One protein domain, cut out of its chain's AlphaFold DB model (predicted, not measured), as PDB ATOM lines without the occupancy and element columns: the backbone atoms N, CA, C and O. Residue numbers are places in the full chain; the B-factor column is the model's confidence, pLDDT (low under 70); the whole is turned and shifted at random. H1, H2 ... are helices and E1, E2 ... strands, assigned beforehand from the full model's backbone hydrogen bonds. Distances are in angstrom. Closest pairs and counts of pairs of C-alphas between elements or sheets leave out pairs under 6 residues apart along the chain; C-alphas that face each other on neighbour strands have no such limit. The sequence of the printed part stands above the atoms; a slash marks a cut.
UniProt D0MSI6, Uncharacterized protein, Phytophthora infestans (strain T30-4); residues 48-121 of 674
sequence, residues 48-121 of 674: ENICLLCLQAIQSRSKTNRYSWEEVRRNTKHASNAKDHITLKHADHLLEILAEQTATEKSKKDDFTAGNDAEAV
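AT A GLANCE: This is residues 48 to 121 of the 674 residues of an uncharacterized protein of Phytophthora infestans (strain T30-4) (UniProt D0MSI6). A long straight helix, H3, makes an arm whose residues 101 to 121 stick out from a small, loose body holding two short helices, H1 and H2, and a tiny antiparallel strand pair, E1 and E2. H2 and the beginning of H3 make a corner across a tight link, and residues 60 to 67 stick out as a loop elsewhere. The printed part has 74 residues with three named helices and two named strands, in the order E1, H1, E2, H2, H3; the class is mostly helix, with helices holding 45 and strands 6 of the 51 residues in named elements. The whole is extended, with a radius of gyration of the C-alphas of 19.0 A, and elongated, spanning 57 by 30 by 21 A.

IN THESE COORDINATES: E1, residues 48 to 50, begins at C-alpha 48, (160.331, 200.074, 217.801), and is 7.3 A long from first to last C-alpha. H1, residues 52 to 59, measures 10.3 A. After residues 60 to 72, which hold no named element, E2 covers residues 73 to 75 over 6.8 A. H2, residues 82 to 90, measures 12.1 A. H3, residues 94 to 121, runs 40.4 A from C-alpha 94, (190.584, 217.017, 217.481), to C-alpha 121, (167.512, 240.571, 194.078).

HOW THE PARTS SIT: E1 and E2 are antiparallel neighbours, their N-to-C directions 142 degrees apart. The C-alphas of Ile 50 and Arg 73 face each other at 4.7 A. N 74 and O 49, at 2.8 A, and N 48 and O 74, at 3.2 A, are within hydrogen-bond range. H1 is close to H2 but not clearly touching; their closest C-alphas, of Leu 53 and His 85, are 7.8 A apart. Their lines are about perpendicular, at 73 degrees. H2 and H3 are close but not clearly touching; their closest C-alphas, of His 90 and Glu 96, are 6.5 A apart. They run opposite ways at a steep tilt of 69 degrees, only just short of about perpendicular. H3 is apart from E1, E2 and H1, and E1 is apart from H2. In H1, H2 and H3, every O i to N i+4 pair is within hydrogen-bond range.

THE WHOLE: The two C-alphas farthest apart, of Ser 62 and Ala 120, are 58.0 A apart. Without the stretches that stand free, residues 60 to 67 and 101 to 121, the body has 45 residues and spans 34 by 26 by 12 A. The printed part has no cut. The link from H1 to E2, 13 residues, is long; E2 to H2 is short, and E1 to H1 and H2 to H3 are tight. The mean pLDDT of the printed part is 76.7; residues 48 to 49, 74 to 83, 86 and 121 of the model are under 70.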
ATOM      1  N   GLU A  48     160.010 201.428 218.288       60.00
ATOM      2  CA  GLU A  48     160.331 200.074 217.801       60.00
ATOM      3  C   GLU A  48     161.597 199.472 218.422       60.00
ATOM      4  O   GLU A  48     161.775 198.259 218.419       60.00
ATOM      5  N   ASN A  49     162.503 200.305 218.940       69.00
ATOM      6  CA  ASN A  49     163.851 199.882 219.322       69.00
ATOM      7  C   ASN A  49     164.291 200.456 220.678       69.00
ATOM      8  O   ASN A  49     163.789 201.488 221.122       69.00
ATOM      9  N   ILE A  50     165.269 199.804 221.314       76.00
ATOM     10  CA  ILE A  50     165.829 200.158 222.629       76.00
ATOM     11  C   ILE A  50     167.331 200.448 222.473       76.00
ATOM     12  O   ILE A  50     168.038 199.717 221.779       76.00
ATOM     13  N   CYS A  51     167.839 201.510 223.100       81.44
ATOM     14  CA  CYS A  51     169.264 201.849 223.078       81.44
ATOM     15  C   CYS A  51     169.996 201.371 224.344       81.44
ATOM     16  O   CYS A  51     169.838 201.960 225.410       81.44
ATOM     17  N   LEU A  52     170.840 200.339 224.231       79.50
ATOM     18  CA  LEU A  52     171.555 199.756 225.381       79.50
ATOM     19  C   LEU A  52     172.477 200.755 226.108       79.50
ATOM     20  O   LEU A  52     172.563 200.717 227.331       79.50
ATOM     21  N   LEU A  53     173.095 201.698 225.386       78.94
ATOM     22  CA  LEU A  53     173.915 202.754 225.992       78.94
ATOM     23  C   LEU A  53     173.070 203.741 226.817       78.94
ATOM     24  O   LEU A  53     173.452 204.092 227.932       78.94
ATOM     25  N   CYS A  54     171.880 204.121 226.334       83.19
ATOM     26  CA  CYS A  54     170.930 204.912 227.123       83.19
ATOM     27  C   CYS A  54     170.417 204.119 228.339       83.19
ATOM     28  O   CYS A  54     170.255 204.688 229.413       83.19
ATOM     29  N   LEU A  55     170.204 202.803 228.199       82.75
ATOM     30  CA  LEU A  55     169.772 201.935 229.299       82.75
ATOM     31  C   LEU A  55     170.818 201.906 230.420       82.75
ATOM     32  O   LEU A  55     170.479 202.134 231.581       82.75
ATOM     33  N   GLN A  56     172.088 201.698 230.066       83.31
ATOM     34  CA  GLN A  56     173.210 201.697 231.003       83.31
ATOM     35  C   GLN A  56     173.391 203.071 231.672       83.31
ATOM     36  O   GLN A  56     173.531 203.147 232.891       83.31
ATOM     37  N   ALA A  57     173.285 204.161 230.903       83.81
ATOM     38  CA  ALA A  57     173.340 205.533 231.416       83.81
ATOM     39  C   ALA A  57     172.165 205.907 232.345       83.81
ATOM     40  O   ALA A  57     172.238 206.907 233.059       83.81
ATOM     41  N   ILE A  58     171.073 205.135 232.332       86.00
ATOM     42  CA  ILE A  58     169.926 205.297 233.236       86.00
ATOM     43  C   ILE A  58     170.049 204.385 234.454       86.00
ATOM     44  O   ILE A  58     169.732 204.816 235.560       86.00
ATOM     45  N   GLN A  59     170.591 203.177 234.286       85.50
ATOM     46  CA  GLN A  59     170.984 202.302 235.395       85.50
ATOM     47  C   GLN A  59     172.044 202.952 236.300       85.50
ATOM     48  O   GLN A  59     172.018 202.736 237.508       85.50
ATOM     49  N   SER A  60     172.928 203.797 235.756       82.56
ATOM     50  CA  SER A  60     173.927 204.546 236.532       82.56
ATOM     51  C   SER A  60     173.392 205.808 237.233       82.56
ATOM     52  O   SER A  60     174.158 206.488 237.919       82.56
ATOM     53  N   ARG A  61     172.104 206.165 237.093       88.56
ATOM     54  CA  ARG A  61     171.529 207.341 237.773       88.56
ATOM     55  C   ARG A  61     171.153 207.009 239.214       88.56
ATOM     56  O   ARG A  61     170.329 206.137 239.466       88.56
ATOM     57  N   SER A  62     171.636 207.818 240.157       83.19
ATOM     58  CA  SER A  62     171.282 207.726 241.587       83.19
ATOM     59  C   SER A  62     169.793 207.965 241.890       83.19
ATOM     60  O   SER A  62     169.336 207.676 242.996       83.19
ATOM     61  N   LYS A  63     169.030 208.494 240.923       86.31
ATOM     62  CA  LYS A  63     167.567 208.613 240.955       86.31
ATOM     63  C   LYS A  63     167.002 208.328 239.563       86.31
ATOM     64  O   LYS A  63     167.268 209.074 238.622       86.31
ATOM     65  N   THR A  64     166.180 207.291 239.448       86.62
ATOM     66  CA  THR A  64     165.348 207.006 238.270       86.62
ATOM     67  C   THR A  64     163.880 207.260 238.606       86.62
ATOM     68  O   THR A  64     163.475 207.185 239.769       86.62
ATOM     69  N   ASN A  65     163.063 207.591 237.604       86.00
ATOM     70  CA  ASN A  65     161.611 207.686 237.768       86.00
ATOM     71  C   ASN A  65     160.903 206.569 236.976       86.00
ATOM     72  O   ASN A  65     161.515 205.921 236.127       86.00
ATOM     73  N   ARG A  66     159.606 206.340 237.236       79.81
ATOM     74  CA  ARG A  66     158.822 205.239 236.629       79.81
ATOM     75  C   ARG A  66     158.779 205.263 235.089       79.81
ATOM     76  O   ARG A  66     158.490 204.230 234.493       79.81
ATOM     77  N   TYR A  67     159.081 206.401 234.470       79.75
ATOM     78  CA  TYR A  67     159.088 206.624 233.023       79.75
ATOM     79  C   TYR A  67     160.498 206.829 232.448       79.75
ATOM     80  O   TYR A  67     160.630 207.003 231.245       79.75
ATOM     81  N   SER A  68     161.577 206.744 233.242       79.25
ATOM     82  CA  SER A  68     162.946 206.894 232.709       79.25
ATOM     83  C   SER A  68     163.318 205.840 231.655       79.25
ATOM     84  O   SER A  68     164.226 206.064 230.869       79.25
ATOM     85  N   TRP A  69     162.608 204.711 231.566       78.06
ATOM     86  CA  TRP A  69     162.792 203.762 230.459       78.06
ATOM     87  C   TRP A  69     162.317 204.313 229.099       78.06
ATOM     88  O   TRP A  69     162.737 203.792 228.067       78.06
ATOM     89  N   GLU A  70     161.470 205.350 229.059       77.69
ATOM     90  CA  GLU A  70     161.020 205.988 227.810       77.69
ATOM     91  C   GLU A  70     162.180 206.687 227.093       77.69
ATOM     92  O   GLU A  70     162.287 206.589 225.876       77.69
ATOM     93  N   GLU A  71     163.118 207.267 227.850       71.94
ATOM     94  CA  GLU A  71     164.364 207.871 227.349       71.94
ATOM     95  C   GLU A  71     165.272 206.861 226.605       71.94
ATOM     96  O   GLU A  71     166.205 207.244 225.903       71.94
ATOM     97  N   VAL A  72     165.013 205.558 226.764       77.75
ATOM     98  CA  VAL A  72     165.752 204.454 226.130       77.75
ATOM     99  C   VAL A  72     165.109 204.022 224.802       77.75
ATOM    100  O   VAL A  72     165.750 203.331 224.001       77.75
ATOM    101  N   ARG A  73     163.843 204.385 224.553       70.00
ATOM    102  CA  ARG A  73     163.085 203.954 223.369       70.00
ATOM    103  C   ARG A  73     163.308 204.881 222.169       70.00
ATOM    104  O   ARG A  73     163.325 206.099 222.296       70.00
ATOM    105  N   ARG A  74     163.432 204.292 220.976       64.75
ATOM    106  CA  ARG A  74     163.707 204.994 219.709       64.75
ATOM    107  C   ARG A  74     162.456 205.118 218.838       64.75
ATOM    108  O   ARG A  74     161.834 204.101 218.525       64.75
ATOM    109  N   ASN A  75     162.124 206.341 218.435       55.91
ATOM    110  CA  ASN A  75     161.150 206.633 217.377       55.91
ATOM    111  C   ASN A  75     161.844 206.482 216.009       55.91
ATOM    112  O   ASN A  75     163.012 206.835 215.878       55.91
ATOM    113  N   THR A  76     161.157 205.940 215.004       49.94
ATOM    114  CA  THR A  76     161.750 205.581 213.705       49.94
ATOM    115  C   THR A  76     162.090 206.756 212.793       49.94
ATOM    116  O   THR A  76     162.907 206.585 211.891       49.94
ATOM    117  N   LYS A  77     161.495 207.942 212.989       52.88
ATOM    118  CA  LYS A  77     161.611 209.035 212.003       52.88
ATOM    119  C   LYS A  77     162.982 209.710 211.907       52.88
ATOM    120  O   LYS A  77     163.284 210.265 210.854       52.88
ATOM    121  N   HIS A  78     163.810 209.663 212.951       45.81
ATOM    122  CA  HIS A  78     165.150 210.265 212.942       45.81
ATOM    123  C   HIS A  78     166.191 209.327 213.563       45.81
ATOM    124  O   HIS A  78     165.849 208.378 214.266       45.81
ATOM    125  N   ALA A  79     167.463 209.551 213.221       50.34
ATOM    126  CA  ALA A  79     168.536 208.586 213.435       50.34
ATOM    127  C   ALA A  79     168.739 208.205 214.911       50.34
ATOM    128  O   ALA A  79     168.507 208.987 215.826       50.34
ATOM    129  N   SER A  80     169.214 206.979 215.131       54.66
ATOM    130  CA  SER A  80     169.453 206.432 216.465       54.66
ATOM    131  C   SER A  80     170.429 207.269 217.292       54.66
ATOM    132  O   SER A  80     171.491 207.632 216.782       54.66
ATOM    133  N   ASN A  81     170.178 207.341 218.605       61.94
ATOM    134  CA  ASN A  81     171.055 207.919 219.636       61.94
ATOM    135  C   ASN A  81     172.487 207.340 219.639       61.94
ATOM    136  O   ASN A  81     173.346 207.815 220.368       61.94
ATOM    137  N   ALA A  82     172.766 206.289 218.858       61.34
ATOM    138  CA  ALA A  82     174.123 205.839 218.579       61.34
ATOM    139  C   ALA A  82     174.965 206.928 217.891       61.34
ATOM    140  O   ALA A  82     176.139 207.031 218.218       61.34
ATOM    141  N   LYS A  83     174.387 207.777 217.020       66.81
ATOM    142  CA  LYS A  83     175.099 208.951 216.484       66.81
ATOM    143  C   LYS A  83     175.491 209.882 217.629       66.81
ATOM    144  O   LYS A  83     176.664 210.185 217.787       66.81
ATOM    145  N   ASP A  84     174.522 210.254 218.460       70.06
ATOM    146  CA  ASP A  84     174.733 211.175 219.578       70.06
ATOM    147  C   ASP A  84     175.733 210.606 220.595       70.06
ATOM    148  O   ASP A  84     176.560 211.338 221.118       70.06
ATOM    149  N   HIS A  85     175.727 209.288 220.833       76.50
ATOM    150  CA  HIS A  85     176.726 208.612 221.661       76.50
ATOM    151  C   HIS A  85     178.118 208.548 221.020       76.50
ATOM    152  O   HIS A  85     179.094 208.603 221.761       76.50
ATOM    153  N   ILE A  86     178.227 208.429 219.692       69.94
ATOM    154  CA  ILE A  86     179.505 208.482 218.965       69.94
ATOM    155  C   ILE A  86     180.060 209.909 219.029       69.94
ATOM    156  O   ILE A  86     181.152 210.092 219.556       69.94
ATOM    157  N   THR A  87     179.289 210.923 218.628       72.56
ATOM    158  CA  THR A  87     179.690 212.337 218.749       72.56
ATOM    159  C   THR A  87     180.020 212.701 220.202       72.56
ATOM    160  O   THR A  87     181.082 213.249 220.449       72.56
ATOM    161  N   LEU A  88     179.225 212.295 221.203       76.94
ATOM    162  CA  LEU A  88     179.555 212.523 222.624       76.94
ATOM    163  C   LEU A  88     180.843 211.803 223.068       76.94
ATOM    164  O   LEU A  88     181.547 212.297 223.943       76.94
ATOM    165  N   LYS A  89     181.164 210.634 222.497       77.00
ATOM    166  CA  LYS A  89     182.408 209.898 222.784       77.00
ATOM    167  C   LYS A  89     183.637 210.452 222.064       77.00
ATOM    168  O   LYS A  89     184.746 210.132 222.483       77.00
ATOM    169  N   HIS A  90     183.440 211.263 221.030       73.69
ATOM    170  CA  HIS A  90     184.503 211.878 220.237       73.69
ATOM    171  C   HIS A  90     184.479 213.416 220.278       73.69
ATOM    172  O   HIS A  90     185.252 214.040 219.564       73.69
ATOM    173  N   ALA A  91     183.669 214.038 221.143       78.19
ATOM    174  CA  ALA A  91     183.571 215.494 221.276       78.19
ATOM    175  C   ALA A  91     184.909 216.146 221.677       78.19
ATOM    176  O   ALA A  91     185.251 217.215 221.186       78.19
ATOM    177  N   ASP A  92     185.702 215.459 222.506       82.81
ATOM    178  CA  ASP A  92     187.052 215.886 222.896       82.81
ATOM    179  C   ASP A  92     188.124 215.564 221.826       82.81
ATOM    180  O   ASP A  92     189.306 215.863 222.005       82.81
ATOM    181  N   HIS A  93     187.751 214.914 220.716       84.19
ATOM    182  CA  HIS A  93     188.683 214.491 219.674       84.19
ATOM    183  C   HIS A  93     188.909 215.605 218.646       84.19
ATOM    184  O   HIS A  93     187.963 216.125 218.053       84.19
ATOM    185  N   LEU A  94     190.180 215.910 218.360       81.81
ATOM    186  CA  LEU A  94     190.584 217.017 217.481       81.81
ATOM    187  C   LEU A  94     189.884 217.017 216.111       81.81
ATOM    188  O   LEU A  94     189.586 218.088 215.592       81.81
ATOM    189  N   LEU A  95     189.582 215.847 215.534       74.88
ATOM    190  CA  LEU A  95     188.875 215.769 214.248       74.88
ATOM    191  C   LEU A  95     187.395 216.187 214.325       74.88
ATOM    192  O   LEU A  95     186.918 216.798 213.376       74.88
ATOM    193  N   GLU A  96     186.680 215.902 215.421       75.06
ATOM    194  CA  GLU A  96     185.273 216.323 215.575       75.06
ATOM    195  C   GLU A  96     185.218 217.841 215.824       75.06
ATOM    196  O   GLU A  96     184.439 218.544 215.186       75.06
ATOM    197  N   ILE A  97     186.142 218.368 216.640       80.69
ATOM    198  CA  ILE A  97     186.316 219.812 216.881       80.69
ATOM    199  C   ILE A  97     186.613 220.558 215.567       80.69
ATOM    200  O   ILE A  97     185.992 221.581 215.276       80.69
ATOM    201  N   LEU A  98     187.530 220.043 214.738       79.56
ATOM    202  CA  LEU A  98     187.842 220.622 213.425       79.56
ATOM    203  C   LEU A  98     186.669 220.497 212.440       79.56
ATOM    204  O   LEU A  98     186.437 221.416 211.650       79.56
ATOM    205  N   ALA A  99     185.902 219.404 212.485       76.56
ATOM    206  CA  ALA A  99     184.709 219.226 211.660       76.56
ATOM    207  C   ALA A  99     183.589 220.208 212.049       76.56
ATOM    208  O   ALA A  99     182.987 220.820 211.165       76.56
ATOM    209  N   GLU A 100     183.345 220.420 213.345       80.31
ATOM    210  CA  GLU A 100     182.360 221.383 213.851       80.31
ATOM    211  C   GLU A 100     182.768 222.832 213.538       80.31
ATOM    212  O   GLU A 100     181.936 223.625 213.083       80.31
ATOM    213  N   GLN A 101     184.055 223.171 213.676       87.75
ATOM    214  CA  GLN A 101     184.597 224.463 213.235       87.75
ATOM    215  C   GLN A 101     184.395 224.669 211.728       87.75
ATOM    216  O   GLN A 101     183.820 225.680 211.323       87.75
ATOM    217  N   THR A 102     184.761 223.684 210.903       86.44
ATOM    218  CA  THR A 102     184.602 223.746 209.437       86.44
ATOM    219  C   THR A 102     183.130 223.865 209.026       86.44
ATOM    220  O   THR A 102     182.792 224.648 208.137       86.44
ATOM    221  N   ALA A 103     182.221 223.140 209.686       79.31
ATOM    222  CA  ALA A 103     180.781 223.245 209.452       79.31
ATOM    223  C   ALA A 103     180.229 224.624 209.854       79.31
ATOM    224  O   ALA A 103     179.408 225.197 209.136       79.31
ATOM    225  N   THR A 104     180.722 225.187 210.960       86.94
ATOM    226  CA  THR A 104     180.356 226.527 211.446       86.94
ATOM    227  C   THR A 104     180.850 227.629 210.506       86.94
ATOM    228  O   THR A 104     180.111 228.570 210.215       86.94
ATOM    229  N   GLU A 105     182.081 227.531 210.000       87.56
ATOM    230  CA  GLU A 105     182.611 228.455 208.989       87.56
ATOM    231  C   GLU A 105     181.865 228.338 207.661       87.56
ATOM    232  O   GLU A 105     181.541 229.360 207.052       87.56
ATOM    233  N   LYS A 106     181.513 227.114 207.247       88.38
ATOM    234  CA  LYS A 106     180.677 226.906 206.066       88.38
ATOM    235  C   LYS A 106     179.301 227.557 206.230       88.38
ATOM    236  O   LYS A 106     178.918 228.307 205.344       88.38
ATOM    237  N   SER A 107     178.605 227.353 207.355       86.00
ATOM    238  CA  SER A 107     177.306 228.002 207.609       86.00
ATOM    239  C   SER A 107     177.416 229.519 207.479       86.00
ATOM    240  O   SER A 107     176.707 230.100 206.671       86.00
ATOM    241  N   LYS A 108     178.387 230.149 208.155       89.75
ATOM    242  CA  LYS A 108     178.627 231.603 208.059       89.75
ATOM    243  C   LYS A 108     178.859 232.079 206.620       89.75
ATOM    244  O   LYS A 108     178.451 233.184 206.273       89.75
ATOM    245  N   LYS A 109     179.529 231.275 205.787       88.12
ATOM    246  CA  LYS A 109     179.767 231.583 204.370       88.12
ATOM    247  C   LYS A 109     178.510 231.406 203.516       88.12
ATOM    248  O   LYS A 109     178.262 232.238 202.644       88.12
ATOM    249  N   ASP A 110     177.734 230.357 203.764       84.19
ATOM    250  CA  ASP A 110     176.474 230.088 203.072       84.19
ATOM    251  C   ASP A 110     175.437 231.181 203.443       84.19
ATOM    252  O   ASP A 110     174.815 231.756 202.551       84.19
ATOM    253  N   ASP A 111     175.360 231.578 204.722       84.88
ATOM    254  CA  ASP A 111     174.552 232.696 205.240       84.88
ATOM    255  C   ASP A 111     174.959 234.047 204.612       84.88
ATOM    256  O   ASP A 111     174.107 234.820 204.170       84.88
ATOM    257  N   PHE A 112     176.265 234.336 204.525       82.75
ATOM    258  CA  PHE A 112     176.779 235.559 203.890       82.75
ATOM    259  C   PHE A 112     176.498 235.588 202.381       82.75
ATOM    260  O   PHE A 112     176.145 236.633 201.838       82.75
ATOM    261  N   THR A 113     176.607 234.443 201.700       83.12
ATOM    262  CA  THR A 113     176.240 234.315 200.279       83.12
ATOM    263  C   THR A 113     174.751 234.590 200.079       83.12
ATOM    264  O   THR A 113     174.400 235.453 199.281       83.12
ATOM    265  N   ALA A 114     173.884 233.957 200.876       80.44
ATOM    266  CA  ALA A 114     172.437 234.159 200.816       80.44
ATOM    267  C   ALA A 114     172.014 235.611 201.120       80.44
ATOM    268  O   ALA A 114     171.042 236.095 200.541       80.44
ATOM    269  N   GLY A 115     172.746 236.317 201.989       83.56
ATOM    270  CA  GLY A 115     172.563 237.752 202.222       83.56
ATOM    271  C   GLY A 115     172.849 238.592 200.973       83.56
ATOM    272  O   GLY A 115     171.992 239.367 200.552       83.56
ATOM    273  N   ASN A 116     174.010 238.388 200.342       78.25
ATOM    274  CA  ASN A 116     174.388 239.101 199.116       78.25
ATOM    275  C   ASN A 116     173.434 238.792 197.946       78.25
ATOM    276  O   ASN A 116     173.055 239.701 197.210       78.25
ATOM    277  N   ASP A 117     173.012 237.533 197.793       76.50
ATOM    278  CA  ASP A 117     172.053 237.120 196.761       76.50
ATOM    279  C   ASP A 117     170.678 237.783 196.973       76.50
ATOM    280  O   ASP A 117     170.046 238.236 196.015       76.50
ATOM    281  N   ALA A 118     170.218 237.895 198.225       73.81
ATOM    282  CA  ALA A 118     168.975 238.589 198.557       73.81
ATOM    283  C   ALA A 118     169.061 240.104 198.300       73.81
ATOM    284  O   ALA A 118     168.106 240.691 197.790       73.81
ATOM    285  N   GLU A 119     170.195 240.738 198.605       72.81
ATOM    286  CA  GLU A 119     170.408 242.170 198.361       72.81
ATOM    287  C   GLU A 119     170.520 242.479 196.854       72.81
ATOM    288  O   GLU A 119     169.896 243.426 196.373       72.81
ATOM    289  N   ALA A 120     171.167 241.608 196.071       70.88
ATOM    290  CA  ALA A 120     171.187 241.697 194.607       70.88
ATOM    291  C   ALA A 120     169.784 241.561 193.976       70.88
ATOM    292  O   ALA A 120     169.462 242.270 193.021       70.88
ATOM    293  N   VAL A 121     168.919 240.692 194.514       69.00
ATOM    294  CA  VAL A 121     167.512 240.571 194.078       69.00
ATOM    295  C   VAL A 121     166.681 241.814 194.444       69.00
ATOM    296  O   VAL A 121     165.775 242.191 193.694       69.00
TER     297      VAL A 121